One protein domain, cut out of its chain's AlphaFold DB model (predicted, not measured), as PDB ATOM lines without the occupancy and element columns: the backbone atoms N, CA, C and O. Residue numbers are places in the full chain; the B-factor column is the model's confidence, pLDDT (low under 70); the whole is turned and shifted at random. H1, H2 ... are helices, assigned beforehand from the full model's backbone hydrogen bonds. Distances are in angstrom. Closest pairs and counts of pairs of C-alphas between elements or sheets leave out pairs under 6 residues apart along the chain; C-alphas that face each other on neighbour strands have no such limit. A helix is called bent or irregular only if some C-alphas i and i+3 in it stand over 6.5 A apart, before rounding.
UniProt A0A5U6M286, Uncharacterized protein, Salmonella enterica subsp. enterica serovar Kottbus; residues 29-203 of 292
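This is residues 29 to 203 of the 292 residues of an uncharacterized protein of Salmonella enterica subsp. enterica serovar Kottbus (UniProt A0A5U6M286). One long helix, H3, runs through the middle of an elongated all-helix domain: the hairpin of H1 and H2 packs on its first part, while H4 and H6a pack on its later part, with H5 between H4 and H6a. The last helix, H6, bends, and its second arm, H6b, runs back past H2 to make a loose four-helix bundle with H1, H2 and H3, until its residues 191 to 203 stick out free. The printed part has 175 residues, with six named helices, H1 to H6 in chain order, and no named strand. It is loose, with a radius of gyration of the C-alphas of 21.7 A, and spans 80 by 33 by 29 A.

H1, residues 29 to 47, begins with C-alpha 29 at (-45.430, 25.523, 7.895) and is 26.7 A long from first to last C-alpha. H2 is residues 56 to 71, 22.6 A. H3, residues 76 to 105, is 43.0 A long and ends with C-alpha 105 at (-3.176, 3.154, 25.683). H4 is residues 118 to 131, 20.2 A, and H5 is residues 138 to 153, 22.3 A. H6, residues 160 to 203, was assigned as one helix by its hydrogen bonds but is bent, with C-alphas 175 and 178 7.1 A apart. Its arms are H6a, residues 160 to 175, 23.0 A, and H6b, residues 178 to 203, 37.4 A, ending with C-alpha 203 at (-58.890, 41.185, 28.315).

H1, H2, H3 and H6b form an up and down bundle, each running against the one before it in the chain. H1 and H2, a hairpin, touch at a shallow tilt of 15 degrees, with the C-alphas of Thr 47 and Cys 58 closest at 6.6 A. H3 is the hub, touching four other helices. With residues 78 to 83 alone it touches H1, closest at the C-alphas of Ile 37 and Val 79, 6.0 A. H2 and H3 are also a hairpin, closest at the C-alphas of Ser 69 and Thr 76, 5.4 A. H6b touches H2 with residues 179 to 190 alone, the same way at a shallow tilt of 25 degrees, closest at the C-alphas of Phe 59 and Tyr 179, 7.4 A. H3 touches H6a at a steep tilt of 49 degrees, closest at the C-alphas of Ser 92 and Leu 172, 6.6 A. H3 touches H4 with residues 98 to 105 alone, closest at the C-alphas of Ile 102 and Val 128, 6.0 A. H5 touches H4 at a steep tilt of 59 degrees, closest at the C-alphas of Leu 121 and Ala 145, 6.0 A. H5 and H6a are a hairpin, closest at the C-alphas of Lys 151 and Ala 160, 5.5 A. H1 and H4 are among the pairs that are apart. In H2, H3, H4, H5, H6a and H6b every O i to N i+4 pair is within hydrogen-bond range; in H1, 14 of 15 are.

The two C-alphas farthest apart, those of Phe 112 and Tyr 203, are 82.0 A apart. The printed part has no cut. The link H3 to H4 is long, with 12 residues. The mean pLDDT of the printed part is 82.7; residues 49 to 54, 156, 158 and 191 to 203 are under 70.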
ATOM      1  N   ILE A  29     -46.253  25.552   6.676       79.88
ATOM      2  CA  ILE A  29     -45.430  25.523   7.895       79.88
ATOM      3  C   ILE A  29     -44.382  24.408   7.820       79.88
ATOM      4  O   ILE A  29     -43.224  24.621   8.201       79.88
ATOM      5  N   ASN A  30     -44.746  23.231   7.312       84.25
ATOM      6  CA  ASN A  30     -43.816  22.118   7.145       84.25
ATOM      7  C   ASN A  30     -42.726  22.434   6.115       84.25
ATOM      8  O   ASN A  30     -41.546  22.248   6.417       84.25
ATOM      9  N   GLN A  31     -43.091  22.987   4.956       88.94
ATOM     10  CA  GLN A  31     -42.137  23.376   3.917       88.94
ATOM     11  C   GLN A  31     -41.174  24.469   4.410       88.94
ATOM     12  O   GLN A  31     -39.959  24.389   4.193       88.94
ATOM     13  N   ARG A  32     -41.690  25.483   5.119       91.19
ATOM     14  CA  ARG A  32     -40.877  26.538   5.744       91.19
ATOM     15  C   ARG A  32     -39.944  25.973   6.810       91.19
ATOM     16  O   ARG A  32     -38.777  26.360   6.853       91.19
ATOM     17  N   THR A  33     -40.421  25.025   7.617       90.94
ATOM     18  CA  THR A  33     -39.597  24.343   8.624       90.94
ATOM     19  C   THR A  33     -38.461  23.555   7.972       90.94
ATOM     20  O   THR A  33     -37.322  23.652   8.420       90.94
ATOM     21  N   ASP A  34     -38.725  22.831   6.884       91.12
ATOM     22  CA  ASP A  34     -37.693  22.072   6.170       91.12
ATOM     23  C   ASP A  34     -36.631  22.968   5.535       91.12
ATOM     24  O   ASP A  34     -35.431  22.691   5.637       91.12
ATOM     25  N   ASN A  35     -37.044  24.078   4.925       92.12
ATOM     26  CA  ASN A  35     -36.111  25.065   4.389       92.12
ATOM     27  C   ASN A  35     -35.235  25.662   5.499       92.12
ATOM     28  O   ASN A  35     -34.011  25.711   5.351       92.12
ATOM     29  N   PHE A  36     -35.846  26.029   6.628       94.56
ATOM     30  CA  PHE A  36     -35.143  26.555   7.794       94.56
ATOM     31  C   PHE A  36     -34.123  25.549   8.346       94.56
ATOM     32  O   PHE A  36     -32.954  25.889   8.530       94.56
ATOM     33  N   ILE A  37     -34.526  24.288   8.549       93.19
ATOM     34  CA  ILE A  37     -33.631  23.222   9.020       93.19
ATOM     35  C   ILE A  37     -32.448  23.073   8.064       93.19
ATOM     36  O   ILE A  37     -31.302  23.093   8.506       93.19
ATOM     37  N   ASN A  38     -32.700  22.972   6.760       92.19
ATOM     38  CA  ASN A  38     -31.650  22.771   5.763       92.19
ATOM     39  C   ASN A  38     -30.650  23.933   5.700       92.19
ATOM     40  O   ASN A  38     -29.449  23.705   5.532       92.19
ATOM     41  N   GLU A  39     -31.118  25.174   5.820       94.00
ATOM     42  CA  GLU A  39     -30.255  26.354   5.838       94.00
ATOM     43  C   GLU A  39     -29.398  26.391   7.106       94.00
ATOM     44  O   GLU A  39     -28.166  26.441   7.039       94.00
ATOM     45  N   LYS A  40     -30.044  26.305   8.272       94.19
ATOM     46  CA  LYS A  40     -29.368  26.442   9.562       94.19
ATOM     47  C   LYS A  40     -28.446  25.261   9.848       94.19
ATOM     48  O   LYS A  40     -27.377  25.457  10.423       94.19
ATOM     49  N   MET A  41     -28.792  24.056   9.394       90.00
ATOM     50  CA  MET A  41     -27.951  22.868   9.559       90.00
ATOM     51  C   MET A  41     -26.624  23.018   8.809       90.00
ATOM     52  O   MET A  41     -25.581  22.662   9.346       90.00
ATOM     53  N   LYS A  42     -26.611  23.608   7.605       89.31
ATOM     54  CA  LYS A  42     -25.357  23.871   6.872       89.31
ATOM     55  C   LYS A  42     -24.423  24.788   7.663       89.31
ATOM     56  O   LYS A  42     -23.229  24.506   7.769       89.31
ATOM     57  N   ILE A  43     -24.974  25.852   8.247       89.19
ATOM     58  CA  ILE A  43     -24.225  26.794   9.090       89.19
ATOM     59  C   ILE A  43     -23.703  26.072  10.337       89.19
ATOM     60  O   ILE A  43     -22.524  26.182  10.683       89.19
ATOM     61  N   PHE A  44     -24.557  25.271  10.971       88.12
ATOM     62  CA  PHE A  44     -24.216  24.508  12.164       88.12
ATOM     63  C   PHE A  44     -23.074  23.522  11.925       88.12
ATOM     64  O   PHE A  44     -22.082  23.543  12.651       88.12
ATOM     65  N   ILE A  45     -23.155  22.743  10.845       84.38
ATOM     66  CA  ILE A  45     -22.113  21.797  10.437       84.38
ATOM     67  C   ILE A  45     -20.787  22.515  10.187       84.38
ATOM     68  O   ILE A  45     -19.749  22.055  10.654       84.38
ATOM     69  N   SER A  46     -20.807  23.664   9.506       83.38
ATOM     70  CA  SER A  46     -19.584  24.433   9.230       83.38
ATOM     71  C   SER A  46     -18.909  24.998  10.487       83.38
ATOM     72  O   SER A  46     -17.720  25.315  10.461       83.38
ATOM     73  N   THR A  47     -19.657  25.114  11.587       80.62
ATOM     74  CA  THR A  47     -19.171  25.643  12.868       80.62
ATOM     75  C   THR A  47     -18.537  24.552  13.740       80.62
ATOM     76  O   THR A  47     -17.752  24.859  14.640       80.62
ATOM     77  N   LEU A  48     -18.834  23.275  13.477       73.31
ATOM     78  CA  LEU A  48     -18.289  22.160  14.246       73.31
ATOM     79  C   LEU A  48     -16.815  21.924  13.907       73.31
ATOM     80  O   LEU A  48     -16.417  21.810  12.749       73.31
ATOM     81  N   LYS A  49     -15.989  21.807  14.949       67.31
ATOM     82  CA  LYS A  49     -14.600  21.353  14.819       67.31
ATOM     83  C   LYS A  49     -14.570  19.828  14.784       67.31
ATOM     84  O   LYS A  49     -15.225  19.193  15.601       67.31
ATOM     85  N   THR A  50     -13.731  19.260  13.920       59.09
ATOM     86  CA  THR A  50     -13.611  17.810  13.664       59.09
ATOM     87  C   THR A  50     -13.304  16.940  14.888       59.09
ATOM     88  O   THR A  50     -13.558  15.741  14.839       59.09
ATOM     89  N   ASP A  51     -12.780  17.515  15.976       58.06
ATOM     90  CA  ASP A  51     -12.270  16.766  17.136       58.06
ATOM     91  C   ASP A  51     -12.909  17.156  18.483       58.06
ATOM     92  O   ASP A  51     -12.401  16.776  19.538       58.06
ATOM     93  N   SER A  52     -13.995  17.934  18.488       61.12
ATOM     94  CA  SER A  52     -14.619  18.414  19.729       61.12
ATOM     95  C   SER A  52     -16.063  17.956  19.829       61.12
ATOM     96  O   SER A  52     -16.844  18.182  18.915       61.12
ATOM     97  N   VAL A  53     -16.423  17.368  20.974       59.69
ATOM     98  CA  VAL A  53     -17.753  16.778  21.209       59.69
ATOM     99  C   VAL A  53     -18.865  17.813  21.095       59.69
ATOM    100  O   VAL A  53     -19.971  17.407  20.793       59.69
ATOM    101  N   ILE A  54     -18.577  19.091  21.382       68.44
ATOM    102  CA  ILE A  54     -19.430  20.291  21.310       68.44
ATOM    103  C   ILE A  54     -18.680  21.385  22.079       68.44
ATOM    104  O   ILE A  54     -18.249  21.150  23.209       68.44
ATOM    105  N   ASP A  55     -18.550  22.589  21.530       72.62
ATOM    106  CA  ASP A  55     -18.011  23.731  22.274       72.62
ATOM    107  C   ASP A  55     -19.078  24.806  22.551       72.62
ATOM    108  O   ASP A  55     -20.237  24.713  22.136       72.62
ATOM    109  N   ARG A  56     -18.688  25.851  23.291       79.94
ATOM    110  CA  ARG A  56     -19.575  26.971  23.642       79.94
ATOM    111  C   ARG A  56     -20.150  27.677  22.408       79.94
ATOM    112  O   ARG A  56     -21.243  28.232  22.491       79.94
ATOM    113  N   THR A  57     -19.426  27.666  21.292       84.50
ATOM    114  CA  THR A  57     -19.848  28.275  20.026       84.50
ATOM    115  C   THR A  57     -21.002  27.487  19.426       84.50
ATOM    116  O   THR A  57     -22.028  28.072  19.093       84.50
ATOM    117  N   CYS A  58     -20.871  26.160  19.379       84.31
ATOM    118  CA  CYS A  58     -21.908  25.261  18.875       84.31
ATOM    119  C   CYS A  58     -23.186  25.365  19.714       84.31
ATOM    120  O   CYS A  58     -24.277  25.498  19.167       84.31
ATOM    121  N   PHE A  59     -23.050  25.393  21.043       87.06
ATOM    122  CA  PHE A  59     -24.200  25.559  21.932       87.06
ATOM    123  C   PHE A  59     -24.898  26.910  21.728       87.06
ATOM    124  O   PHE A  59     -26.121  26.965  21.645       87.06
ATOM    125  N   LYS A  60     -24.133  28.002  21.596       88.38
ATOM    126  CA  LYS A  60     -24.696  29.331  21.332       88.38
ATOM    127  C   LYS A  60     -25.465  29.360  20.008       88.38
ATOM    128  O   LYS A  60     -26.589  29.851  19.984       88.38
ATOM    129  N   LEU A  61     -24.884  28.802  18.947       90.19
ATOM    130  CA  LEU A  61     -25.523  28.737  17.637       90.19
ATOM    131  C   LEU A  61     -26.809  27.900  17.685       90.19
ATOM    132  O   LEU A  61     -27.835  28.321  17.162       90.19
ATOM    133  N   PHE A  62     -26.787  26.756  18.371       90.81
ATOM    134  CA  PHE A  62     -27.992  25.964  18.616       90.81
ATOM    135  C   PHE A  62     -29.073  26.790  19.327       90.81
ATOM    136  O   PHE A  62     -30.212  26.839  18.873       90.81
ATOM    137  N   SER A  63     -28.725  27.484  20.416       90.31
ATOM    138  CA  SER A  63     -29.669  28.323  21.159       90.31
ATOM    139  C   SER A  63     -30.273  29.439  20.303       90.31
ATOM    140  O   SER A  63     -31.463  29.726  20.433       90.31
ATOM    141  N   GLU A  64     -29.473  30.061  19.435       91.81
ATOM    142  CA  GLU A  64     -29.925  31.080  18.483       91.81
ATOM    143  C   GLU A  64     -30.922  30.502  17.476       91.81
ATOM    144  O   GLU A  64     -32.003  31.063  17.321       91.81
ATOM    145  N   ILE A  65     -30.614  29.342  16.888       92.94
ATOM    146  CA  ILE A  65     -31.485  28.649  15.926       92.94
ATOM    147  C   ILE A  65     -32.836  28.289  16.556       92.94
ATOM    148  O   ILE A  65     -33.875  28.523  15.945       92.94
ATOM    149  N   ILE A  66     -32.840  27.775  17.792       92.00
ATOM    150  CA  ILE A  66     -34.083  27.456  18.514       92.00
ATOM    151  C   ILE A  66     -34.896  28.722  18.826       92.00
ATOM    152  O   ILE A  66     -36.119  28.717  18.735       92.00
ATOM    153  N   ASN A  67     -34.254  29.835  19.187       89.25
ATOM    154  CA  ASN A  67     -34.987  31.084  19.423       89.25
ATOM    155  C   ASN A  67     -35.566  31.663  18.129       89.25
ATOM    156  O   ASN A  67     -36.668  32.206  18.131       89.25
ATOM    157  N   GLU A  68     -34.824  31.564  17.030       91.31
ATOM    158  CA  GLU A  68     -35.266  32.012  15.714       91.31
ATOM    159  C   GLU A  68     -36.464  31.184  15.233       91.31
ATOM    160  O   GLU A  68     -37.469  31.768  14.834       91.31
ATOM    161  N   SER A  69     -36.445  29.858  15.413       89.94
ATOM    162  CA  SER A  69     -37.584  29.003  15.055       89.94
ATOM    163  C   SER A  69     -38.855  29.336  15.847       89.94
ATOM    164  O   SER A  69     -39.961  29.293  15.305       89.94
ATOM    165  N   ILE A  70     -38.708  29.718  17.120       84.94
ATOM    166  CA  ILE A  70     -39.818  30.194  17.955       84.94
ATOM    167  C   ILE A  70     -40.370  31.522  17.418       84.94
ATOM    168  O   ILE A  70     -41.586  31.696  17.321       84.94
ATOM    169  N   ASN A  71     -39.490  32.462  17.065       84.69
ATOM    170  CA  ASN A  71     -39.879  33.791  16.588       84.69
ATOM    171  C   ASN A  71     -40.528  33.754  15.196       84.69
ATOM    172  O   ASN A  71     -41.443  34.532  14.931       84.69
ATOM    173  N   GLU A  72     -40.082  32.852  14.324       85.31
ATOM    174  CA  GLU A  72     -40.629  32.668  12.975       85.31
ATOM    175  C   GLU A  72     -41.927  31.846  12.942       85.31
ATOM    176  O   GLU A  72     -42.538  31.702  11.877       85.31
ATOM    177  N   ASN A  73     -42.370  31.351  14.105       79.88
ATOM    178  CA  ASN A  73     -43.570  30.534  14.274       79.88
ATOM    179  C   ASN A  73     -43.556  29.282  13.373       79.88
ATOM    180  O   ASN A  73     -44.564  28.935  12.761       79.88
ATOM    181  N   ILE A  74     -42.395  28.627  13.286       86.31
ATOM    182  CA  ILE A  74     -42.208  27.336  12.607       86.31
ATOM    183  C   ILE A  74     -42.196  26.188  13.626       86.31
ATOM    184  O   ILE A  74     -42.172  26.414  14.843       86.31
ATOM    185  N   ASN A  75     -42.191  24.938  13.153       84.56
ATOM    186  CA  ASN A  75     -42.216  23.769  14.031       84.56
ATOM    187  C   ASN A  75     -40.869  23.585  14.762       84.56
ATOM    188  O   ASN A  75     -39.981  22.850  14.331       84.56
ATOM    189  N   THR A  76     -40.733  24.262  15.903       85.44
ATOM    190  CA  THR A  76     -39.520  24.263  16.737       85.44
ATOM    191  C   THR A  76     -39.180  22.872  17.284       85.44
ATOM    192  O   THR A  76     -38.001  22.572  17.457       85.44
ATOM    193  N   VAL A  77     -40.172  21.991  17.488       83.38
ATOM    194  CA  VAL A  77     -39.927  20.608  17.938       83.38
ATOM    195  C   VAL A  77     -39.178  19.848  16.848       83.38
ATOM    196  O   VAL A  77     -38.129  19.265  17.099       83.38
ATOM    197  N   ARG A  78     -39.647  19.951  15.601       86.31
ATOM    198  CA  ARG A  78     -38.996  19.326  14.446       86.31
ATOM    199  C   ARG A  78     -37.597  19.892  14.188       86.31
ATOM    200  O   ARG A  78     -36.685  19.135  13.844       86.31
ATOM    201  N   VAL A  79     -37.403  21.201  14.385       89.25
ATOM    202  CA  VAL A  79     -36.070  21.830  14.340       89.25
ATOM    203  C   VAL A  79     -35.168  21.223  15.414       89.25
ATOM    204  O   VAL A  79     -34.070  20.768  15.102       89.25
ATOM    205  N   PHE A  80     -35.632  21.150  16.661       89.00
ATOM    206  CA  PHE A  80     -34.878  20.551  17.756       89.00
ATOM    207  C   PHE A  80     -34.481  19.104  17.474       89.00
ATOM    208  O   PHE A  80     -33.298  18.785  17.559       89.00
ATOM    209  N   ASP A  81     -35.440  18.257  17.099       86.06
ATOM    210  CA  ASP A  81     -35.209  16.834  16.852       86.06
ATOM    211  C   ASP A  81     -34.185  16.612  15.735       86.06
ATOM    212  O   ASP A  81     -33.313  15.742  15.828       86.06
ATOM    213  N   SER A  82     -34.230  17.448  14.696       89.81
ATOM    214  CA  SER A  82     -33.277  17.386  13.588       89.81
ATOM    215  C   SER A  82     -31.860  17.738  14.045       89.81
ATOM    216  O   SER A  82     -30.900  17.032  13.727       89.81
ATOM    217  N   PHE A  83     -31.717  18.811  14.826       89.38
ATOM    218  CA  PHE A  83     -30.418  19.264  15.322       89.38
ATOM    219  C   PHE A  83     -29.850  18.338  16.390       89.38
ATOM    220  O   PHE A  83     -28.668  18.002  16.329       89.38
ATOM    221  N   ILE A  84     -30.669  17.877  17.338       88.06
ATOM    222  CA  ILE A  84     -30.207  16.980  18.396       88.06
ATOM    223  C   ILE A  84     -29.774  15.632  17.822       88.06
ATOM    224  O   ILE A  84     -28.748  15.117  18.248       88.06
ATOM    225  N   SER A  85     -30.467  15.117  16.799       86.94
ATOM    226  CA  SER A  85     -30.075  13.878  16.116       86.94
ATOM    227  C   SER A  85     -28.701  14.006  15.461       86.94
ATOM    228  O   SER A  85     -27.878  13.091  15.529       86.94
ATOM    229  N   TYR A  86     -28.426  15.158  14.841       86.12
ATOM    230  CA  TYR A  86     -27.117  15.421  14.252       86.12
ATOM    231  C   TYR A  86     -26.029  15.527  15.327       86.12
ATOM    232  O   TYR A  86     -24.989  14.872  15.233       86.12
ATOM    233  N   ILE A  87     -26.281  16.324  16.368       86.00
ATOM    234  CA  ILE A  87     -25.368  16.520  17.498       86.00
ATOM    235  C   ILE A  87     -25.065  15.182  18.187       86.00
ATOM    236  O   ILE A  87     -23.914  14.895  18.506       86.00
ATOM    237  N   GLU A  88     -26.079  14.341  18.386       88.12
ATOM    238  CA  GLU A  88     -25.943  13.000  18.951       88.12
ATOM    239  C   GLU A  88     -25.035  12.120  18.087       88.12
ATOM    240  O   GLU A  88     -24.123  11.467  18.606       88.12
ATOM    241  N   ALA A  89     -25.246  12.118  16.768       86.44
ATOM    242  CA  ALA A  89     -24.433  11.343  15.840       86.44
ATOM    243  C   ALA A  89     -22.961  11.786  15.850       86.44
ATOM    244  O   ALA A  89     -22.063  10.941  15.830       86.44
ATOM    245  N   ASP A  90     -22.706  13.094  15.900       83.94
ATOM    246  CA  ASP A  90     -21.354  13.649  15.958       83.94
ATOM    247  C   ASP A  90     -20.666  13.349  17.300       83.94
ATOM    248  O   ASP A  90     -19.594  12.738  17.337       83.94
ATOM    249  N   ALA A  91     -21.343  13.629  18.417       85.38
ATOM    250  CA  ALA A  91     -20.852  13.327  19.757       85.38
ATOM    251  C   ALA A  91     -20.546  11.831  19.932       85.38
ATOM    252  O   ALA A  91     -19.517  11.467  20.505       85.38
ATOM    253  N   SER A  92     -21.390  10.950  19.388       88.69
ATOM    254  CA  SER A  92     -21.172   9.500  19.402       88.69
ATOM    255  C   SER A  92     -19.885   9.095  18.670       88.69
ATOM    256  O   SER A  92     -19.130   8.253  19.166       88.69
ATOM    257  N   LYS A  93     -19.568   9.716  17.523       87.38
ATOM    258  CA  LYS A  93     -18.296   9.477  16.813       87.38
ATOM    259  C   LYS A  93     -17.106   9.882  17.675       87.38
ATOM    260  O   LYS A  93     -16.190   9.078  17.851       87.38
ATOM    261  N   VAL A  94     -17.142  11.080  18.258       84.81
ATOM    262  CA  VAL A  94     -16.047  11.577  19.100       84.81
ATOM    263  C   VAL A  94     -15.868  10.690  20.336       84.81
ATOM    264  O   VAL A  94     -14.755  10.246  20.609       84.81
ATOM    265  N   ILE A  95     -16.953  10.326  21.029       88.00
ATOM    266  CA  ILE A  95     -16.923   9.390  22.165       88.00
ATOM    267  C   ILE A  95     -16.276   8.064  21.760       88.00
ATOM    268  O   ILE A  95     -15.390   7.572  22.458       88.00
ATOM    269  N   ASN A  96     -16.647   7.489  20.616       89.69
ATOM    270  CA  ASN A  96     -16.038   6.245  20.150       89.69
ATOM    271  C   ASN A  96     -14.522   6.376  19.934       89.69
ATOM    272  O   ASN A  96     -13.780   5.490  20.364       89.69
ATOM    273  N   VAL A  97     -14.057   7.484  19.351       88.38
ATOM    274  CA  VAL A  97     -12.623   7.765  19.171       88.38
ATOM    275  C   VAL A  97     -11.902   7.881  20.519       88.38
ATOM    276  O   VAL A  97     -10.815   7.324  20.684       88.38
ATOM    277  N   ILE A  98     -12.495   8.553  21.510       87.75
ATOM    278  CA  ILE A  98     -11.923   8.665  22.864       87.75
ATOM    279  C   ILE A  98     -11.760   7.287  23.491       87.75
ATOM    280  O   ILE A  98     -10.684   6.943  23.974       87.75
ATOM    281  N   PHE A  99     -12.822   6.486  23.462       90.88
ATOM    282  CA  PHE A  99     -12.804   5.157  24.053       90.88
ATOM    283  C   PHE A  99     -11.776   4.259  23.366       90.88
ATOM    284  O   PHE A  99     -11.038   3.569  24.058       90.88
ATOM    285  N   GLN A 100     -11.649   4.315  22.038       90.38
ATOM    286  CA  GLN A 100     -10.583   3.608  21.319       90.38
ATOM    287  C   GLN A 100      -9.188   4.040  21.786       90.38
ATOM    288  O   GLN A 100      -8.334   3.192  22.034       90.38
ATOM    289  N   LYS A 101      -8.952   5.345  21.956       90.38
ATOM    290  CA  LYS A 101      -7.672   5.862  22.464       90.38
ATOM    291  C   LYS A 101      -7.367   5.367  23.876       90.38
ATOM    292  O   LYS A 101      -6.214   5.034  24.134       90.38
ATOM    293  N   ILE A 102      -8.368   5.306  24.757       90.94
ATOM    294  CA  ILE A 102      -8.226   4.729  26.101       90.94
ATOM    295  C   ILE A 102      -7.873   3.247  25.975       90.94
ATOM    296  O   ILE A 102      -6.817   2.838  26.435       90.94
ATOM    297  N   MET A 103      -8.675   2.460  25.254       89.19
ATOM    298  CA  MET A 103      -8.438   1.018  25.112       89.19
ATOM    299  C   MET A 103      -7.060   0.676  24.529       89.19
ATOM    300  O   MET A 103      -6.469  -0.321  24.923       89.19
ATOM    301  N   ASN A 104      -6.534   1.499  23.619       88.44
ATOM    302  CA  ASN A 104      -5.229   1.267  22.997       88.44
ATOM    303  C   ASN A 104      -4.039   1.685  23.876       88.44
ATOM    304  O   ASN A 104      -2.917   1.265  23.606       88.44
ATOM    305  N   LYS A 105      -4.250   2.564  24.863       86.00
ATOM    306  CA  LYS A 105      -3.176   3.154  25.683       86.00
ATOM    307  C   LYS A 105      -3.194   2.703  27.142       86.00
ATOM    308  O   LYS A 105      -2.218   2.942  27.844       86.00
ATOM    309  N   THR A 106      -4.269   2.065  27.585       87.38
ATOM    310  CA  THR A 106      -4.378   1.471  28.917       87.38
ATOM    311  C   THR A 106      -4.015  -0.009  28.838       87.38
ATOM    312  O   THR A 106      -4.570  -0.742  28.020       87.38
ATOM    313  N   ALA A 107      -3.087  -0.461  29.681       83.00
ATOM    314  CA  ALA A 107      -2.628  -1.846  29.676       83.00
ATOM    315  C   ALA A 107      -3.223  -2.615  30.860       83.00
ATOM    316  O   ALA A 107      -3.117  -2.190  32.007       83.00
ATOM    317  N   TYR A 108      -3.831  -3.769  30.579       84.81
ATOM    318  CA  TYR A 108      -4.327  -4.678  31.618       84.81
ATOM    319  C   TYR A 108      -3.190  -5.442  32.323       84.81
ATOM    320  O   TYR A 108      -3.285  -5.755  33.511       84.81
ATOM    321  N   LEU A 109      -2.105  -5.717  31.593       86.25
ATOM    322  CA  LEU A 109      -0.905  -6.378  32.097       86.25
ATOM    323  C   LEU A 109       0.266  -5.393  32.133       86.25
ATOM    324  O   LEU A 109       0.408  -4.562  31.235       86.25
ATOM    325  N   ASP A 110       1.111  -5.498  33.155       83.44
ATOM    326  CA  ASP A 110       2.377  -4.774  33.227       83.44
ATOM    327  C   ASP A 110       3.438  -5.384  32.286       83.44
ATOM    328  O   ASP A 110       3.209  -6.391  31.607       83.44
ATOM    329  N   CYS A 111       4.634  -4.788  32.242       83.75
ATOM    330  CA  CYS A 111       5.736  -5.279  31.407       83.75
ATOM    331  C   CYS A 111       6.282  -6.658  31.824       83.75
ATOM    332  O   CYS A 111       7.076  -7.241  31.088       83.75
ATOM    333  N   PHE A 112       5.850  -7.191  32.970       87.31
ATOM    334  CA  PHE A 112       6.183  -8.523  33.470       87.31
ATOM    335  C   PHE A 112       5.027  -9.521  33.293       87.31
ATOM    336  O   PHE A 112       5.128 -10.657  33.757       87.31
ATOM    337  N   GLY A 113       3.931  -9.120  32.637       82.31
ATOM    338  CA  GLY A 113       2.751  -9.956  32.422       82.31
ATOM    339  C   GLY A 113       1.861 -10.117  33.657       82.31
ATOM    340  O   GLY A 113       1.001 -10.997  33.668       82.31
ATOM    341  N   LYS A 114       2.047  -9.306  34.705       84.50
ATOM    342  CA  LYS A 114       1.181  -9.305  35.890       84.50
ATOM    343  C   LYS A 114       0.003  -8.367  35.692       84.50
ATOM    344  O   LYS A 114       0.125  -7.312  35.079       84.50
ATOM    345  N   VAL A 115      -1.133  -8.745  36.269       85.19
ATOM    346  CA  VAL A 115      -2.342  -7.920  36.285       85.19
ATOM    347  C   VAL A 115      -2.065  -6.600  36.996       85.19
ATOM    348  O   VAL A 115      -1.611  -6.579  38.141       85.19
ATOM    349  N   VAL A 116      -2.357  -5.503  36.307       88.06
ATOM    350  CA  VAL A 116      -2.240  -4.152  36.850       88.06
ATOM    351  C   VAL A 116      -3.315  -3.933  37.920       88.06
ATOM    352  O   VAL A 116      -4.449  -4.398  37.788       88.06
ATOM    353  N   SER A 117      -2.971  -3.230  39.004       88.81
ATOM    354  CA  SER A 117      -3.942  -2.937  40.062       88.81
ATOM    355  C   SER A 117      -5.065  -2.031  39.548       88.81
ATOM    356  O   SER A 117      -4.872  -1.215  38.645       88.81
ATOM    357  N   TYR A 118      -6.247  -2.138  40.160       88.94
ATOM    358  CA  TYR A 118      -7.403  -1.319  39.784       88.94
ATOM    359  C   TYR A 118      -7.114   0.189  39.882       88.94
ATOM    360  O   TYR A 118      -7.499   0.956  39.005       88.94
ATOM    361  N   GLN A 119      -6.346   0.598  40.896       90.81
ATOM    362  CA  GLN A 119      -5.906   1.982  41.074       90.81
ATOM    363  C   GLN A 119      -5.020   2.465  39.915       90.81
ATOM    364  O   GLN A 119      -5.241   3.547  39.379       90.81
ATOM    365  N   ILE A 120      -4.059   1.647  39.473       90.00
ATOM    366  CA  ILE A 120      -3.185   2.008  38.349       90.00
ATOM    367  C   ILE A 120      -3.987   2.067  37.038       90.00
ATOM    368  O   ILE A 120      -3.734   2.936  36.206       90.00
ATOM    369  N   LEU A 121      -4.979   1.187  36.846       91.06
ATOM    370  CA  LEU A 121      -5.885   1.251  35.690       91.06
ATOM    371  C   LEU A 121      -6.644   2.585  35.638       91.06
ATOM    372  O   LEU A 121      -6.699   3.205  34.575       91.06
ATOM    373  N   ILE A 122      -7.183   3.044  36.771       93.12
ATOM    374  CA  ILE A 122      -7.838   4.357  36.885       93.12
ATOM    375  C   ILE A 122      -6.862   5.476  36.508       93.12
ATOM    376  O   ILE A 122      -7.166   6.266  35.615       93.12
ATOM    377  N   GLU A 123      -5.673   5.506  37.111       92.50
ATOM    378  CA  GLU A 123      -4.659   6.541  36.858       92.50
ATOM    379  C   GLU A 123      -4.233   6.593  35.384       92.50
ATOM    380  O   GLU A 123      -4.095   7.672  34.802       92.50
ATOM    381  N   GLN A 124      -4.080   5.434  34.736       91.81
ATOM    382  CA  GLN A 124      -3.785   5.360  33.304       91.81
ATOM    383  C   GLN A 124      -4.931   5.918  32.451       91.81
ATOM    384  O   GLN A 124      -4.679   6.662  31.502       91.81
ATOM    385  N   ILE A 125      -6.189   5.594  32.772       93.56
ATOM    386  CA  ILE A 125      -7.354   6.126  32.048       93.56
ATOM    387  C   ILE A 125      -7.435   7.645  32.217       93.56
ATOM    388  O   ILE A 125      -7.629   8.352  31.226       93.56
ATOM    389  N   GLU A 126      -7.254   8.162  33.433       93.50
ATOM    390  CA  GLU A 126      -7.252   9.604  33.712       93.50
ATOM    391  C   GLU A 126      -6.133  10.318  32.949       93.50
ATOM    392  O   GLU A 126      -6.369  11.358  32.325       93.50
ATOM    393  N   PHE A 127      -4.936   9.725  32.915       91.31
ATOM    394  CA  PHE A 127      -3.813  10.239  32.141       91.31
ATOM    395  C   PHE A 127      -4.130  10.293  30.641       91.31
ATOM    396  O   PHE A 127      -3.932  11.330  30.003       91.31
ATOM    397  N   VAL A 128      -4.676   9.215  30.066       91.19
ATOM    398  CA  VAL A 128      -5.049   9.184  28.643       91.19
ATOM    399  C   VAL A 128      -6.134  10.215  28.334       91.19
ATOM    400  O   VAL A 128      -6.038  10.897  27.311       91.19
ATOM    401  N   CYS A 129      -7.134  10.369  29.205       89.25
ATOM    402  CA  CYS A 129      -8.159  11.403  29.070       89.25
ATOM    403  C   CYS A 129      -7.524  12.802  29.041       89.25
ATOM    404  O   CYS A 129      -7.740  13.550  28.086       89.25
ATOM    405  N   SER A 130      -6.666  13.108  30.020       88.19
ATOM    406  CA  SER A 130      -5.982  14.400  30.156       88.19
ATOM    407  C   SER A 130      -5.137  14.753  28.927       88.19
ATOM    408  O   SER A 130      -5.306  15.823  28.343       88.19
ATOM    409  N   VAL A 131      -4.305  13.819  28.449       87.56
ATOM    410  CA  VAL A 131      -3.458  14.010  27.253       87.56
ATOM    411  C   VAL A 131      -4.285  14.261  25.989       87.56
ATOM    412  O   VAL A 131      -3.819  14.916  25.060       87.56
ATOM    413  N   ASN A 132      -5.521  13.762  25.939       83.00
ATOM    414  CA  ASN A 132      -6.426  13.966  24.811       83.00
ATOM    415  C   ASN A 132      -7.438  15.098  25.040       83.00
ATOM    416  O   ASN A 132      -8.368  15.221  24.252       83.00
ATOM    417  N   SER A 133      -7.257  15.939  26.064       82.56
ATOM    418  CA  SER A 133      -8.167  17.052  26.386       82.56
ATOM    419  C   SER A 133      -9.607  16.615  26.696       82.56
ATOM    420  O   SER A 133     -10.554  17.373  26.491       82.56
ATOM    421  N   PHE A 134      -9.779  15.408  27.239       81.00
ATOM    422  CA  PHE A 134     -11.053  14.912  27.751       81.00
ATOM    423  C   PHE A 134     -11.033  14.863  29.271       81.00
ATOM    424  O   PHE A 134     -10.034  14.509  29.893       81.00
ATOM    425  N   LYS A 135     -12.171  15.198  29.879       83.38
ATOM    426  CA  LYS A 135     -12.351  15.131  31.325       83.38
ATOM    427  C   LYS A 135     -13.634  14.382  31.636       83.38
ATOM    428  O   LYS A 135     -14.727  14.916  31.467       83.38
ATOM    429  N   PHE A 136     -13.484  13.144  32.086       87.00
ATOM    430  CA  PHE A 136     -14.593  12.351  32.595       87.00
ATOM    431  C   PHE A 136     -14.753  12.537  34.101       87.00
ATOM    432  O   PHE A 136     -13.823  12.939  34.800       87.00
ATOM    433  N   SER A 137     -15.960  12.270  34.596       88.19
ATOM    434  CA  SER A 137     -16.174  12.129  36.031       88.19
ATOM    435  C   SER A 137     -15.489  10.857  36.528       88.19
ATOM    436  O   SER A 137     -15.335   9.894  35.775       88.19
ATOM    437  N   HIS A 138     -15.127  10.838  37.810       88.94
ATOM    438  CA  HIS A 138     -14.490   9.677  38.426       88.94
ATOM    439  C   HIS A 138     -15.317   8.394  38.233       88.94
ATOM    440  O   HIS A 138     -14.795   7.395  37.759       88.94
ATOM    441  N   ASN A 139     -16.639   8.468  38.427       90.69
ATOM    442  CA  ASN A 139     -17.546   7.341  38.190       90.69
ATOM    443  C   ASN A 139     -17.471   6.797  36.746       90.69
ATOM    444  O   ASN A 139     -17.511   5.593  36.520       90.69
ATOM    445  N   VAL A 140     -17.349   7.659  35.727       91.12
ATOM    446  CA  VAL A 140     -17.185   7.189  34.336       91.12
ATOM    447  C   VAL A 140     -15.843   6.475  34.167       91.12
ATOM    448  O   VAL A 140     -15.796   5.428  33.528       91.12
ATOM    449  N   VAL A 141     -14.772   6.997  34.768       93.00
ATOM    450  CA  VAL A 141     -13.444   6.368  34.746       93.00
ATOM    451  C   VAL A 141     -13.462   4.998  35.428       93.00
ATOM    452  O   VAL A 141     -12.975   4.032  34.846       93.00
ATOM    453  N   GLU A 142     -14.076   4.882  36.605       92.25
ATOM    454  CA  GLU A 142     -14.237   3.609  37.320       92.25
ATOM    455  C   GLU A 142     -15.020   2.586  36.491       92.25
ATOM    456  O   GLU A 142     -14.624   1.427  36.380       92.25
ATOM    457  N   ASN A 143     -16.100   3.008  35.831       91.94
ATOM    458  CA  ASN A 143     -16.861   2.120  34.955       91.94
ATOM    459  C   ASN A 143     -16.032   1.649  33.746       91.94
ATOM    460  O   ASN A 143     -16.125   0.487  33.344       91.94
ATOM    461  N   ILE A 144     -15.181   2.512  33.179       92.56
ATOM    462  CA  ILE A 144     -14.245   2.125  32.112       92.56
ATOM    463  C   ILE A 144     -13.205   1.125  32.639       92.56
ATOM    464  O   ILE A 144     -12.944   0.119  31.979       92.56
ATOM    465  N   ALA A 145     -12.641   1.360  33.827       91.69
ATOM    466  CA  ALA A 145     -11.707   0.434  34.467       91.69
ATOM    467  C   ALA A 145     -12.363  -0.934  34.720       91.69
ATOM    468  O   ALA A 145     -11.779  -1.972  34.409       91.69
ATOM    469  N   SER A 146     -13.613  -0.930  35.188       89.81
ATOM    470  CA  SER A 146     -14.433  -2.128  35.377       89.81
ATOM    471  C   SER A 146     -14.637  -2.887  34.064       89.81
ATOM    472  O   SER A 146     -14.438  -4.099  34.026       89.81
ATOM    473  N   TYR A 147     -14.950  -2.193  32.962       91.00
ATOM    474  CA  TYR A 147     -15.025  -2.815  31.635       91.00
ATOM    475  C   TYR A 147     -13.713  -3.503  31.242       91.00
ATOM    476  O   TYR A 147     -13.737  -4.668  30.848       91.00
ATOM    477  N   ILE A 148     -12.572  -2.812  31.366       89.75
ATOM    478  CA  ILE A 148     -11.258  -3.383  31.031       89.75
ATOM    479  C   ILE A 148     -10.994  -4.630  31.879       89.75
ATOM    480  O   ILE A 148     -10.532  -5.644  31.357       89.75
ATOM    481  N   TRP A 149     -11.328  -4.587  33.167       86.12
ATOM    482  CA  TRP A 149     -11.128  -5.711  34.072       86.12
ATOM    483  C   TRP A 149     -12.010  -6.915  33.712       86.12
ATOM    484  O   TRP A 149     -11.495  -8.027  33.575       86.12
ATOM    485  N   PHE A 150     -13.310  -6.704  33.476       86.12
ATOM    486  CA  PHE A 150     -14.233  -7.775  33.087       86.12
ATOM    487  C   PHE A 150     -13.894  -8.369  31.723       86.12
ATOM    488  O   PHE A 150     -13.909  -9.586  31.577       86.12
ATOM    489  N   LYS A 151     -13.513  -7.547  30.742       87.25
ATOM    490  CA  LYS A 151     -13.121  -8.028  29.411       87.25
ATOM    491  C   LYS A 151     -11.958  -9.026  29.456       87.25
ATOM    492  O   LYS A 151     -11.896  -9.915  28.614       87.25
ATOM    493  N   ASN A 152     -11.041  -8.865  30.412       83.44
ATOM    494  CA  ASN A 152      -9.831  -9.682  30.511       83.44
ATOM    495  C   ASN A 152      -9.920 -10.824  31.545       83.44
ATOM    496  O   ASN A 152      -9.097 -11.732  31.481       83.44
ATOM    497  N   ASN A 153     -10.879 -10.797  32.484       78.12
ATOM    498  CA  ASN A 153     -10.977 -11.792  33.572       78.12
ATOM    499  C   ASN A 153     -12.312 -12.523  33.673       78.12
ATOM    500  O   ASN A 153     -12.380 -13.558  34.337       78.12
ATOM    501  N   ALA A 154     -13.390 -11.971  33.119       74.19
ATOM    502  CA  ALA A 154     -14.705 -12.554  33.310       74.19
ATOM    503  C   ALA A 154     -14.900 -13.783  32.405       74.19
ATOM    504  O   ALA A 154     -14.379 -13.814  31.287       74.19
ATOM    505  N   PRO A 155     -15.679 -14.785  32.851       73.75
ATOM    506  CA  PRO A 155     -16.170 -15.842  31.974       73.75
ATOM    507  C   PRO A 155     -16.841 -15.256  30.724       73.75
ATOM    508  O   PRO A 155     -17.475 -14.208  30.803       73.75
ATOM    509  N   VAL A 156     -16.760 -15.961  29.590       69.56
ATOM    510  CA  VAL A 156     -17.288 -15.526  28.272       69.56
ATOM    511  C   VAL A 156     -18.784 -15.157  28.310       69.56
ATOM    512  O   VAL A 156     -19.269 -14.391  27.483       69.56
ATOM    513  N   GLU A 157     -19.515 -15.669  29.297       70.56
ATOM    514  CA  GLU A 157     -20.925 -15.370  29.573       70.56
ATOM    515  C   GLU A 157     -21.169 -13.909  29.994       70.56
ATOM    516  O   GLU A 157     -22.270 -13.382  29.814       70.56
ATOM    517  N   TYR A 158     -20.152 -13.225  30.528       68.88
ATOM    518  CA  TYR A 158     -20.232 -11.809  30.855       68.88
ATOM    519  C   TYR A 158     -20.115 -10.967  29.585       68.88
ATOM    520  O   TYR A 158     -19.061 -10.855  28.959       68.88
ATOM    521  N   LYS A 159     -21.218 -10.301  29.245       73.56
ATOM    522  CA  LYS A 159     -21.349  -9.379  28.112       73.56
ATOM    523  C   LYS A 159     -20.619  -8.054  28.376       73.56
ATOM    524  O   LYS A 159     -21.236  -6.996  28.466       73.56
ATOM    525  N   ALA A 160     -19.292  -8.090  28.500       80.06
ATOM    526  CA  ALA A 160     -18.465  -6.905  28.749       80.06
ATOM    527  C   ALA A 160     -18.720  -5.790  27.714       80.06
ATOM    528  O   ALA A 160     -18.767  -4.611  28.061       80.06
ATOM    529  N   ASP A 161     -18.970  -6.141  26.452       83.81
ATOM    530  CA  ASP A 161     -19.290  -5.153  25.416       83.81
ATOM    531  C   ASP A 161     -20.670  -4.489  25.606       83.81
ATOM    532  O   ASP A 161     -20.861  -3.344  25.192       83.81
ATOM    533  N   GLU A 162     -21.619  -5.132  26.297       84.75
ATOM    534  CA  GLU A 162     -22.867  -4.475  26.714       84.75
ATOM    535  C   GLU A 162     -22.606  -3.423  27.793       84.75
ATOM    536  O   GLU A 162     -23.135  -2.315  27.695       84.75
ATOM    537  N   LEU A 163     -21.731  -3.716  28.762       86.25
ATOM    538  CA  LEU A 163     -21.291  -2.729  29.753       86.25
ATOM    539  C   LEU A 163     -20.638  -1.524  29.061       86.25
ATOM    540  O   LEU A 163     -20.993  -0.383  29.353       86.25
ATOM    541  N   LEU A 164     -19.758  -1.756  28.081       89.00
ATOM    542  CA  LEU A 164     -19.152  -0.674  27.299       89.00
ATOM    543  C   LEU A 164     -20.207   0.198  26.604       89.00
ATOM    544  O   LEU A 164     -20.101   1.426  26.610       89.00
ATOM    545  N   ASN A 165     -21.234  -0.419  26.022       88.94
ATOM    546  CA  ASN A 165     -22.323   0.305  25.370       88.94
ATOM    547  C   ASN A 165     -23.152   1.130  26.363       88.94
ATOM    548  O   ASN A 165     -23.512   2.266  26.052       88.94
ATOM    549  N   VAL A 166     -23.424   0.602  27.560       89.19
ATOM    550  CA  VAL A 166     -24.110   1.341  28.634       89.19
ATOM    551  C   VAL A 166     -23.290   2.559  29.061       89.19
ATOM    552  O   VAL A 166     -23.835   3.659  29.162       89.19
ATOM    553  N   ILE A 167     -21.977   2.399  29.231       90.38
ATOM    554  CA  ILE A 167     -21.081   3.502  29.597       90.38
ATOM    555  C   ILE A 167     -21.093   4.581  28.507       90.38
ATOM    556  O   ILE A 167     -21.290   5.756  28.811       90.38
ATOM    557  N   LYS A 168     -20.947   4.197  27.231       90.94
ATOM    558  CA  LYS A 168     -20.980   5.142  26.102       90.94
ATOM    559  C   LYS A 168     -22.298   5.912  26.027       90.94
ATOM    560  O   LYS A 168     -22.274   7.126  25.849       90.94
ATOM    561  N   LYS A 169     -23.436   5.230  26.208       88.75
ATOM    562  CA  LYS A 169     -24.764   5.868  26.254       88.75
ATOM    563  C   LYS A 169     -24.887   6.854  27.411       88.75
ATOM    564  O   LYS A 169     -25.421   7.941  27.222       88.75
ATOM    565  N   SER A 170     -24.375   6.493  28.587       87.44
ATOM    566  CA  SER A 170     -24.363   7.375  29.755       87.44
ATOM    567  C   SER A 170     -23.569   8.653  29.472       87.44
ATOM    568  O   SER A 170     -24.099   9.753  29.619       87.44
ATOM    569  N   VAL A 171     -22.341   8.527  28.953       88.75
ATOM    570  CA  VAL A 171     -21.503   9.677  28.566       88.75
ATOM    571  C   VAL A 171     -22.204  10.553  27.522       88.75
ATOM    572  O   VAL A 171     -22.268  11.767  27.697       88.75
ATOM    573  N   LEU A 172     -22.784   9.946  26.483       89.19
ATOM    574  CA  LEU A 172     -23.534  10.659  25.447       89.19
ATOM    575  C   LEU A 172     -24.712  11.447  26.036       89.19
ATOM    576  O   LEU A 172     -24.875  12.627  25.735       89.19
ATOM    577  N   HIS A 173     -25.488  10.838  26.934       86.31
ATOM    578  CA  HIS A 173     -26.591  11.513  27.611       86.31
ATOM    579  C   HIS A 173     -26.118  12.734  28.415       86.31
ATOM    580  O   HIS A 173     -26.721  13.803  28.324       86.31
ATOM    581  N   TYR A 174     -25.007  12.617  29.154       84.81
ATOM    582  CA  TYR A 174     -24.423  13.759  29.866       84.81
ATOM    583  C   TYR A 174     -23.998  14.889  28.918       84.81
ATOM    584  O   TYR A 174     -24.213  16.055  29.247       84.81
ATOM    585  N   CYS A 175     -23.448  14.564  27.743       82.75
ATOM    586  CA  CYS A 175     -23.084  15.553  26.724       82.75
ATOM    587  C   CYS A 175     -24.303  16.284  26.140       82.75
ATOM    588  O   CYS A 175     -24.229  17.485  25.891       82.75
ATOM    589  N   LEU A 176     -25.424  15.584  25.946       85.38
ATOM    590  CA  LEU A 176     -26.649  16.152  25.366       85.38
ATOM    591  C   LEU A 176     -27.516  16.902  26.386       85.38
ATOM    592  O   LEU A 176     -28.327  17.748  26.008       85.38
ATOM    593  N   ARG A 177     -27.340  16.640  27.685       84.94
ATOM    594  CA  ARG A 177     -28.144  17.238  28.761       84.94
ATOM    595  C   ARG A 177     -28.267  18.771  28.691       84.94
ATOM    596  O   ARG A 177     -29.387  19.247  28.840       84.94
ATOM    597  N   PRO A 178     -27.205  19.566  28.443       83.81
ATOM    598  CA  PRO A 178     -27.331  21.025  28.369       83.81
ATOM    599  C   PRO A 178     -28.304  21.501  27.281       83.81
ATOM    600  O   PRO A 178     -29.029  22.469  27.490       83.81
ATOM    601  N   TYR A 179     -28.345  20.808  26.140       84.19
ATOM    602  CA  TYR A 179     -29.250  21.111  25.028       84.19
ATOM    603  C   TYR A 179     -30.705  20.838  25.402       84.19
ATOM    604  O   TYR A 179     -31.577  21.677  25.173       84.19
ATOM    605  N   LEU A 180     -30.943  19.686  26.033       82.25
ATOM    606  CA  LEU A 180     -32.259  19.278  26.521       82.25
ATOM    607  C   LEU A 180     -32.789  20.242  27.594       82.25
ATOM    608  O   LEU A 180     -33.939  20.665  27.540       82.25
ATOM    609  N   GLU A 181     -31.950  20.628  28.556       82.06
ATOM    610  CA  GLU A 181     -32.340  21.577  29.605       82.06
ATOM    611  C   GLU A 181     -32.588  22.988  29.053       82.06
ATOM    612  O   GLU A 181     -33.528  23.663  29.474       82.06
ATOM    613  N   TYR A 182     -31.796  23.423  28.067       83.88
ATOM    614  CA  TYR A 182     -32.029  24.700  27.397       83.88
ATOM    615  C   TYR A 182     -33.392  24.738  26.719       83.88
ATOM    616  O   TYR A 182     -34.134  25.705  26.895       83.88
ATOM    617  N   ILE A 183     -33.735  23.699  25.953       79.12
ATOM    618  CA  ILE A 183     -34.990  23.727  25.216       79.12
ATOM    619  C   ILE A 183     -36.199  23.667  26.151       79.12
ATOM    620  O   ILE A 183     -37.141  24.429  25.946       79.12
ATOM    621  N   LYS A 184     -36.130  22.890  27.242       76.75
ATOM    622  CA  LYS A 184     -37.134  22.939  28.320       76.75
ATOM    623  C   LYS A 184     -37.350  24.373  28.799       76.75
ATOM    624  O   LYS A 184     -38.472  24.867  28.788       76.75
ATOM    625  N   HIS A 185     -36.268  25.067  29.148       77.19
ATOM    626  CA  HIS A 185     -36.336  26.449  29.615       77.19
ATOM    627  C   HIS A 185     -36.901  27.413  28.554       77.19
ATOM    628  O   HIS A 185     -37.713  28.286  28.877       77.19
ATOM    629  N   ALA A 186     -36.483  27.274  27.292       75.44
ATOM    630  CA  ALA A 186     -36.946  28.108  26.186       75.44
ATOM    631  C   ALA A 186     -38.457  27.951  25.951       75.44
ATOM    632  O   ALA A 186     -39.166  28.955  25.862       75.44
ATOM    633  N   TYR A 187     -38.962  26.714  25.954       71.88
ATOM    634  CA  TYR A 187     -40.392  26.432  25.819       71.88
ATOM    635  C   TYR A 187     -41.205  26.919  27.013       71.88
ATOM    636  O   TYR A 187     -42.200  27.611  26.809       71.88
ATOM    637  N   SER A 188     -40.776  26.651  28.251       71.88
ATOM    638  CA  SER A 188     -41.470  27.172  29.437       71.88
ATOM    639  C   SER A 188     -41.559  28.701  29.408       71.88
ATOM    640  O   SER A 188     -42.606  29.276  29.699       71.88
ATOM    641  N   SER A 189     -40.483  29.370  28.980       71.88
ATOM    642  CA  SER A 189     -40.456  30.827  28.820       71.88
ATOM    643  C   SER A 189     -41.386  31.316  27.706       71.88
ATOM    644  O   SER A 189     -42.005  32.372  27.842       71.88
ATOM    645  N   PHE A 190     -41.479  30.583  26.596       71.25
ATOM    646  CA  PHE A 190     -42.366  30.908  25.482       71.25
ATOM    647  C   PHE A 190     -43.842  30.734  25.852       71.25
ATOM    648  O   PHE A 190     -44.624  31.656  25.630       71.25
ATOM    649  N   ILE A 191     -44.213  29.610  26.476       68.62
ATOM    650  CA  ILE A 191     -45.581  29.339  26.939       68.62
ATOM    651  C   ILE A 191     -46.013  30.404  27.948       68.62
ATOM    652  O   ILE A 191     -47.056  31.021  27.764       68.62
ATOM    653  N   ALA A 192     -45.179  30.720  28.946       61.91
ATOM    654  CA  ALA A 192     -45.488  31.767  29.921       61.91
ATOM    655  C   ALA A 192     -45.709  33.143  29.259       61.91
ATOM    656  O   ALA A 192     -46.606  33.897  29.649       61.91
ATOM    657  N   LYS A 193     -44.919  33.474  28.226       65.19
ATOM    658  CA  LYS A 193     -45.081  34.701  27.425       65.19
ATOM    659  C   LYS A 193     -46.346  34.677  26.564       65.19
ATOM    660  O   LYS A 193     -46.993  35.715  26.433       65.19
ATOM    661  N   ARG A 194     -46.705  33.532  25.976       62.31
ATOM    662  CA  ARG A 194     -47.947  33.376  25.208       62.31
ATOM    663  C   ARG A 194     -49.171  33.453  26.102       62.31
ATOM    664  O   ARG A 194     -50.013  34.281  25.811       62.31
ATOM    665  N   GLN A 195     -49.207  32.742  27.224       55.69
ATOM    666  CA  GLN A 195     -50.293  32.839  28.204       55.69
ATOM    667  C   GLN A 195     -50.472  34.278  28.696       55.69
ATOM    668  O   GLN A 195     -51.579  34.795  28.713       55.69
ATOM    669  N   THR A 196     -49.390  35.001  29.006       47.66
ATOM    670  CA  THR A 196     -49.507  36.430  29.364       47.66
ATOM    671  C   THR A 196     -49.974  37.319  28.207       47.66
ATOM    672  O   THR A 196     -50.601  38.352  28.457       47.66
ATOM    673  N   MET A 197     -49.695  36.960  26.951       46.06
ATOM    674  CA  MET A 197     -50.218  37.655  25.767       46.06
ATOM    675  C   MET A 197     -51.669  37.280  25.438       46.06
ATOM    676  O   MET A 197     -52.420  38.158  25.025       46.06
ATOM    677  N   GLU A 198     -52.074  36.030  25.639       43.44
ATOM    678  CA  GLU A 198     -53.437  35.520  25.470       43.44
ATOM    679  C   GLU A 198     -54.350  36.079  26.547       43.44
ATOM    680  O   GLU A 198     -55.361  36.667  26.196       43.44
ATOM    681  N   ILE A 199     -53.920  36.095  27.812       39.91
ATOM    682  CA  ILE A 199     -54.583  36.842  28.887       39.91
ATOM    683  C   ILE A 199     -54.727  38.310  28.461       39.91
ATOM    684  O   ILE A 199     -55.819  38.860  28.460       39.91
ATOM    685  N   LYS A 200     -53.669  38.974  27.983       42.28
ATOM    686  CA  LYS A 200     -53.814  40.359  27.492       42.28
ATOM    687  C   LYS A 200     -54.796  40.493  26.319       42.28
ATOM    688  O   LYS A 200     -55.477  41.510  26.256       42.28
ATOM    689  N   LYS A 201     -54.886  39.511  25.417       43.38
ATOM    690  CA  LYS A 201     -55.834  39.502  24.289       43.38
ATOM    691  C   LYS A 201     -57.270  39.200  24.723       43.38
ATOM    692  O   LYS A 201     -58.163  39.877  24.237       43.38
ATOM    693  N   GLU A 202     -57.497  38.282  25.657       39.25
ATOM    694  CA  GLU A 202     -58.812  37.970  26.238       39.25
ATOM    695  C   GLU A 202     -59.380  39.158  27.019       39.25
ATOM    696  O   GLU A 202     -60.559  39.491  26.911       39.25
ATOM    697  N   TYR A 203     -58.517  39.902  27.716       39.00
ATOM    698  CA  TYR A 203     -58.890  41.185  28.315       39.00
ATOM    699  C   TYR A 203     -59.120  42.299  27.268       39.00
ATOM    700  O   TYR A 203     -59.682  43.343  27.607       39.00
TER     701      TYR A 203